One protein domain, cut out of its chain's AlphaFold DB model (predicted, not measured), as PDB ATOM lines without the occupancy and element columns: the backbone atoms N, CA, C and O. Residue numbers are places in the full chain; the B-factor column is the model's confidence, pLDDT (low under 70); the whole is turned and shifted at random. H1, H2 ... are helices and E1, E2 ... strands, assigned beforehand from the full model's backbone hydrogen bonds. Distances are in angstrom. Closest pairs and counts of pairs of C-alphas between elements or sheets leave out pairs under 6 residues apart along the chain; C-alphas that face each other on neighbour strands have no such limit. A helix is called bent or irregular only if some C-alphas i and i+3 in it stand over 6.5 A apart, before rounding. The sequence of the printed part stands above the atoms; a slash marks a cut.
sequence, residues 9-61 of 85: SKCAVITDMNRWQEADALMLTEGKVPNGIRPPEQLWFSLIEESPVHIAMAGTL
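AT A GLANCE: This is residues 9 to 61 of the 85 residues of an uncharacterized protein of Schistosoma margrebowiei (UniProt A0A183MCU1). Two short parallel strands, E2 and E3, lie side by side, joined by a wide loop, residues 29 to 42; residues 51 to 61, with H2, stick out free, far from E1. The printed part has 53 residues in the order E1, H1, E2, E3, H2, of mixed class, with 25 in named elements, under half. It is only just loose, close to extended: radius of gyration of the C-alphas 14.8 A, spans 44 by 27 by 19 A.

IN THESE COORDINATES: E1, residues 12 to 14, 6.2 A, begins at C-alpha (32.600, 10.628, 42.366). H1 is residues 17 to 22, 10.1 A, irregular: C-alphas 18 and 21 are 7.8 A apart. E2 is residues 25 to 28, 9.9 A; E3, 43 to 46, 10.2 A. H2, residues 52 to 59, 10.5 A, ends at C-alpha (32.847, 47.030, 55.598).

HOW THE PARTS SIT: E1 pairs with no named strand and is apart from H1. The closest C-alphas of H1 and E2, Trp 20 and Leu 26, are 6.9 A apart. E2 and E3 are parallel at 15 degrees, with N 26 and O 43 within hydrogen-bond range at 2.8 A. Every O i to N i+4 pair is within range in H2; in H1 0 of 2 are, and 1 of 3 O i to N i+3 pairs.

THE WHOLE: The C-alphas of Lys 10 and Leu 61, the farthest apart, are 46.4 A apart. The printed part has no cut; the E2 to E3 link is long. pLDDT is under 70 in residues 9 to 11, 30 to 31 and 48 to 61.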
ATOM      1  N   SER A   9      27.604  14.335  36.215       53.56
ATOM      2  CA  SER A   9      26.784  13.146  36.536       53.56
ATOM      3  C   SER A   9      27.570  11.834  36.658       53.56
ATOM      4  O   SER A   9      27.064  10.884  37.250       53.56
ATOM      5  N   LYS A  10      28.799  11.773  36.130       65.38
ATOM      6  CA  LYS A  10      29.709  10.627  36.278       65.38
ATOM      7  C   LYS A  10      30.804  10.865  37.312       65.38
ATOM      8  O   LYS A  10      31.778  10.109  37.341       65.38
ATOM      9  N   CYS A  11      30.675  11.921  38.116       68.12
ATOM     10  CA  CYS A  11      31.728  12.276  39.037       68.12
ATOM     11  C   CYS A  11      31.513  11.672  40.427       68.12
ATOM     12  O   CYS A  11      30.418  11.732  40.984       68.12
ATOM     13  N   ALA A  12      32.564  11.084  40.989       75.81
ATOM     14  CA  ALA A  12      32.600  10.628  42.366       75.81
ATOM     15  C   ALA A  12      33.091  11.763  43.262       75.81
ATOM     16  O   ALA A  12      34.124  12.380  42.991       75.81
ATOM     17  N   VAL A  13      32.354  12.010  44.343       76.12
ATOM     18  CA  VAL A  13      32.814  12.896  45.407       76.12
ATOM     19  C   VAL A  13      33.683  12.094  46.367       76.12
ATOM     20  O   VAL A  13      33.240  11.085  46.917       76.12
ATOM     21  N   ILE A  14      34.917  12.539  46.567       73.88
ATOM     22  CA  ILE A  14      35.877  11.950  47.498       73.88
ATOM     23  C   ILE A  14      36.204  13.006  48.556       73.88
ATOM     24  O   ILE A  14      36.307  14.191  48.265       73.88
ATOM     25  N   THR A  15      36.339  12.593  49.809       77.50
ATOM     26  CA  THR A  15      36.740  13.469  50.921       77.50
ATOM     27  C   THR A  15      38.014  12.937  51.572       77.50
ATOM     28  O   THR A  15      38.197  13.055  52.777       77.50
ATOM     29  N   ASP A  16      38.907  12.337  50.783       78.56
ATOM     30  CA  ASP A  16      40.249  11.923  51.200       78.56
ATOM     31  C   ASP A  16      41.317  12.786  50.507       78.56
ATOM     32  O   ASP A  16      41.550  12.668  49.302       78.56
ATOM     33  N   MET A  17      41.981  13.649  51.284       74.44
ATOM     34  CA  MET A  17      43.020  14.562  50.796       74.44
ATOM     35  C   MET A  17      44.271  13.825  50.332       74.44
ATOM     36  O   MET A  17      45.076  14.436  49.648       74.44
ATOM     37  N   ASN A  18      44.464  12.544  50.657       83.69
ATOM     38  CA  ASN A  18      45.612  11.785  50.154       83.69
ATOM     39  C   ASN A  18      45.472  11.444  48.667       83.69
ATOM     40  O   ASN A  18      46.469  11.223  47.985       83.69
ATOM     41  N   ARG A  19      44.240  11.447  48.151       81.88
ATOM     42  CA  ARG A  19      43.908  11.093  46.766       81.88
ATOM     43  C   ARG A  19      43.659  12.310  45.883       81.88
ATOM     44  O   ARG A  19      43.130  12.190  44.783       81.88
ATOM     45  N   TRP A  20      44.068  13.490  46.345       86.81
ATOM     46  CA  TRP A  20      43.864  14.750  45.633       86.81
ATOM     47  C   TRP A  20      44.459  14.744  44.219       86.81
ATOM     48  O   TRP A  20      43.943  15.436  43.355       86.81
ATOM     49  N   GLN A  21      45.506  13.957  43.957       86.38
ATOM     50  CA  GLN A  21      46.149  13.855  42.639       86.38
ATOM     51  C   GLN A  21      45.285  13.143  41.590       86.38
ATOM     52  O   GLN A  21      45.488  13.358  40.400       86.38
ATOM     53  N   GLU A  22      44.334  12.311  42.017       86.19
ATOM     54  CA  GLU A  22      43.430  11.565  41.130       86.19
ATOM     55  C   GLU A  22      42.214  12.397  40.692       86.19
ATOM     56  O   GLU A  22      41.400  11.940  39.896       86.19
ATOM     57  N   ALA A  23      42.053  13.599  41.247       85.19
ATOM     58  CA  ALA A  23      40.887  14.437  41.023       85.19
ATOM     59  C   ALA A  23      40.995  15.268  39.749       85.19
ATOM     60  O   ALA A  23      42.047  15.833  39.462       85.19
ATOM     61  N   ASP A  24      39.877  15.471  39.061       83.69
ATOM     62  CA  ASP A  24      39.797  16.486  38.005       83.69
ATOM     63  C   ASP A  24      39.543  17.870  38.605       83.69
ATOM     64  O   ASP A  24      40.028  18.882  38.096       83.69
ATOM     65  N   ALA A  25      38.817  17.922  39.729       84.25
ATOM     66  CA  ALA A  25      38.591  19.144  40.480       84.25
ATOM     67  C   ALA A  25      38.774  18.954  41.991       84.25
ATOM     68  O   ALA A  25      38.309  17.981  42.592       84.25
ATOM     69  N   LEU A  26      39.418  19.938  42.615       85.56
ATOM     70  CA  LEU A  26      39.637  20.025  44.051       85.56
ATOM     71  C   LEU A  26      38.928  21.266  44.598       85.56
ATOM     72  O   LEU A  26      39.198  22.378  44.146       85.56
ATOM     73  N   MET A  27      38.036  21.083  45.571       83.75
ATOM     74  CA  MET A  27      37.416  22.174  46.323       83.75
ATOM     75  C   MET A  27      38.002  22.210  47.734       83.75
ATOM     76  O   MET A  27      37.756  21.321  48.553       83.75
ATOM     77  N   LEU A  28      38.790  23.247  47.997       81.06
ATOM     78  CA  LEU A  28      39.411  23.536  49.282       81.06
ATOM     79  C   LEU A  28      38.495  24.470  50.065       81.06
ATOM     80  O   LEU A  28      38.207  25.569  49.606       81.06
ATOM     81  N   THR A  29      38.041  24.044  51.236       73.19
ATOM     82  CA  THR A  29      37.200  24.865  52.124       73.19
ATOM     83  C   THR A  29      37.994  25.495  53.271       73.19
ATOM     84  O   THR A  29      37.491  26.343  53.998       73.19
ATOM     85  N   GLU A  30      39.268  25.124  53.405       67.19
ATOM     86  CA  GLU A  30      40.235  25.727  54.317       67.19
ATOM     87  C   GLU A  30      41.390  26.335  53.510       67.19
ATOM     88  O   GLU A  30      41.711  25.866  52.418       67.19
ATOM     89  N   GLY A  31      42.101  27.313  54.077       67.25
ATOM     90  CA  GLY A  31      43.322  27.888  53.488       67.25
ATOM     91  C   GLY A  31      44.523  26.927  53.420       67.25
ATOM     92  O   GLY A  31      45.667  27.375  53.366       67.25
ATOM     93  N   LYS A  32      44.287  25.611  53.473       75.25
ATOM     94  CA  LYS A  32      45.307  24.564  53.412       75.25
ATOM     95  C   LYS A  32      45.291  23.905  52.045       75.25
ATOM     96  O   LYS A  32      44.275  23.399  51.583       75.25
ATOM     97  N   VAL A  33      46.461  23.873  51.431       81.12
ATOM     98  CA  VAL A  33      46.694  23.321  50.099       81.12
ATOM     99  C   VAL A  33      47.461  21.997  50.238       81.12
ATOM    100  O   VAL A  33      48.310  21.902  51.128       81.12
ATOM    101  N   PRO A  34      47.204  20.968  49.403       83.56
ATOM    102  CA  PRO A  34      48.009  19.753  49.420       83.56
ATOM    103  C   PRO A  34      49.480  20.051  49.109       83.56
ATOM    104  O   PRO A  34      49.799  20.840  48.220       83.56
ATOM    105  N   ASN A  35      50.390  19.364  49.798       82.94
ATOM    106  CA  ASN A  35      51.812  19.446  49.485       82.94
ATOM    107  C   ASN A  35      52.104  18.647  48.207       82.94
ATOM    108  O   ASN A  35      52.035  17.419  48.207       82.94
ATOM    109  N   GLY A  36      52.450  19.335  47.120       84.25
ATOM    110  CA  GLY A  36      52.878  18.701  45.877       84.25
ATOM    111  C   GLY A  36      52.676  19.575  44.645       84.25
ATOM    112  O   GLY A  36      52.216  20.711  44.727       84.25
ATOM    113  N   ILE A  37      53.045  19.032  43.485       87.19
ATOM    114  CA  ILE A  37      52.887  19.707  42.195       87.19
ATOM    115  C   ILE A  37      51.477  19.441  41.678       87.19
ATOM    116  O   ILE A  37      51.094  18.287  41.492       87.19
ATOM    117  N   ARG A  38      50.715  20.510  41.431       85.94
ATOM    118  CA  ARG A  38      49.377  20.416  40.845       85.94
ATOM    119  C   ARG A  38      49.445  19.802  39.437       85.94
ATOM    120  O   ARG A  38      50.187  20.336  38.606       85.94
ATOM    121  N   PRO A  39      48.657  18.754  39.129       87.69
ATOM    122  CA  PRO A  39      48.506  18.267  37.764       87.69
ATOM    123  C   PRO A  39      48.031  19.388  36.815       87.69
ATOM    124  O   PRO A  39      47.200  20.206  37.218       87.69
ATOM    125  N   PRO A  40      48.523  19.458  35.564       82.81
ATOM    126  CA  PRO A  40      48.232  20.574  34.655       82.81
ATOM    127  C   PRO A  40      46.739  20.797  34.381       82.81
ATOM    128  O   PRO A  40      46.293  21.939  34.340       82.81
ATOM    129  N   GLU A  41      45.977  19.709  34.261       83.94
ATOM    130  CA  GLU A  41      44.555  19.714  33.884       83.94
ATOM    131  C   GLU A  41      43.602  19.771  35.091       83.94
ATOM    132  O   GLU A  41      42.385  19.705  34.934       83.94
ATOM    133  N   GLN A  42      44.137  19.888  36.311       84.81
ATOM    134  CA  GLN A  42      43.336  19.865  37.531       84.81
ATOM    135  C   GLN A  42      42.812  21.262  37.897       84.81
ATOM    136  O   GLN A  42      43.577  22.224  38.031       84.81
ATOM    137  N   LEU A  43      41.502  21.362  38.135       84.38
ATOM    138  CA  LEU A  43      40.824  22.595  38.540       84.38
ATOM    139  C   LEU A  43      40.806  22.744  40.060       84.38
ATOM    140  O   LEU A  43      40.367  21.845  40.772       84.38
ATOM    141  N   TRP A  44      41.267  23.883  40.575       85.06
ATOM    142  CA  TRP A  44      41.264  24.172  42.013       85.06
ATOM    143  C   TRP A  44      40.304  25.309  42.324       85.06
ATOM    144  O   TRP A  44      40.423  26.400  41.767       85.06
ATOM    145  N   PHE A  45      39.392  25.056  43.253       82.62
ATOM    146  CA  PHE A  45      38.470  26.037  43.802       82.62
ATOM    147  C   PHE A  45      38.791  26.215  45.280       82.62
ATOM    148  O   PHE A  45      38.857  25.236  46.018       82.62
ATOM    149  N   SER A  46      38.992  27.458  45.709       78.56
ATOM    150  CA  SER A  46      39.137  27.793  47.122       78.56
ATOM    151  C   SER A  46      37.870  28.506  47.575       78.56
ATOM    152  O   SER A  46      37.523  29.560  47.044       78.56
ATOM    153  N   LEU A  47      37.156  27.891  48.508       73.88
ATOM    154  CA  LEU A  47      35.891  28.334  49.081       73.88
ATOM    155  C   LEU A  47      36.116  28.531  50.579       73.88
ATOM    156  O   LEU A  47      35.651  27.748  51.401       73.88
ATOM    157  N   ILE A  48      36.907  29.544  50.917       69.56
ATOM    158  CA  ILE A  48      37.228  29.859  52.305       69.56
ATOM    159  C   ILE A  48      36.034  30.603  52.890       69.56
ATOM    160  O   ILE A  48      35.689  31.694  52.430       69.56
ATOM    161  N   GLU A  49      35.400  30.005  53.896       66.06
ATOM    162  CA  GLU A  49      34.432  30.715  54.721       66.06
ATOM    163  C   GLU A  49      35.189  31.758  55.551       66.06
ATOM    164  O   GLU A  49      35.871  31.454  56.531       66.06
ATOM    165  N   GLU A  50      35.111  33.010  55.120       59.44
ATOM    166  CA  GLU A  50      35.533  34.137  55.936       59.44
ATOM    167  C   GLU A  50      34.520  34.309  57.069       59.44
ATOM    168  O   GLU A  50      33.314  34.407  56.831       59.44
ATOM    169  N   SER A  51      35.006  34.364  58.315       55.59
ATOM    170  CA  SER A  51      34.139  34.696  59.446       55.59
ATOM    171  C   SER A  51      33.404  36.007  59.139       55.59
ATOM    172  O   SER A  51      34.056  36.975  58.728       55.59
ATOM    173  N   PRO A  52      32.084  36.089  59.392       53.38
ATOM    174  CA  PRO A  52      31.317  37.315  59.196       53.38
ATOM    175  C   PRO A  52      31.948  38.528  59.888       53.38
ATOM    176  O   PRO A  52      31.764  39.649  59.434       53.38
ATOM    177  N   VAL A  53      32.733  38.309  60.952       53.78
ATOM    178  CA  VAL A  53      33.478  39.350  61.675       53.78
ATOM    179  C   VAL A  53      34.593  39.966  60.817       53.78
ATOM    180  O   VAL A  53      34.795  41.173  60.877       53.78
ATOM    181  N   HIS A  54      35.290  39.189  59.983       46.38
ATOM    182  CA  HIS A  54      36.350  39.701  59.099       46.38
ATOM    183  C   HIS A  54      35.783  40.405  57.859       46.38
ATOM    184  O   HIS A  54      36.277  41.468  57.483       46.38
ATOM    185  N   ILE A  55      34.680  39.895  57.299       48.44
ATOM    186  CA  ILE A  55      33.931  40.578  56.227       48.44
ATOM    187  C   ILE A  55      33.334  41.887  56.759       48.44
ATOM    188  O   ILE A  55      33.407  42.924  56.096       48.44
ATOM    189  N   ALA A  56      32.798  41.859  57.985       44.56
ATOM    190  CA  ALA A  56      32.334  43.053  58.665       44.56
ATOM    191  C   ALA A  56      33.485  44.035  58.859       44.56
ATOM    192  O   ALA A  56      33.295  45.179  58.500       44.56
ATOM    193  N   MET A  57      34.684  43.654  59.313       40.75
ATOM    194  CA  MET A  57      35.816  44.593  59.473       40.75
ATOM    195  C   MET A  57      36.255  45.285  58.170       40.75
ATOM    196  O   MET A  57      36.688  46.435  58.216       40.75
ATOM    197  N   ALA A  58      36.085  44.645  57.008       44.34
ATOM    198  CA  ALA A  58      36.322  45.286  55.711       44.34
ATOM    199  C   ALA A  58      35.211  46.285  55.311       44.34
ATOM    200  O   ALA A  58      35.488  47.238  54.589       44.34
ATOM    201  N   GLY A  59      33.975  46.102  55.797       42.47
ATOM    202  CA  GLY A  59      32.847  47.030  55.598       42.47
ATOM    203  C   GLY A  59      32.571  48.003  56.760       42.47
ATOM    204  O   GLY A  59      31.885  49.003  56.584       42.47
ATOM    205  N   THR A  60      33.108  47.748  57.953       42.47
ATOM    206  CA  THR A  60      32.868  48.511  59.196       42.47
ATOM    207  C   THR A  60      33.974  49.514  59.503       42.47
ATOM    208  O   THR A  60      33.894  50.217  60.504       42.47
ATOM    209  N   LEU A  61      34.922  49.712  58.579       45.00
ATOM    210  CA  LEU A  61      35.576  51.017  58.444       45.00
ATOM    211  C   LEU A  61      34.612  52.108  57.928       45.00
ATOM    212  O   LEU A  61      35.017  53.265  57.868       45.00
TER     213      LEU A  61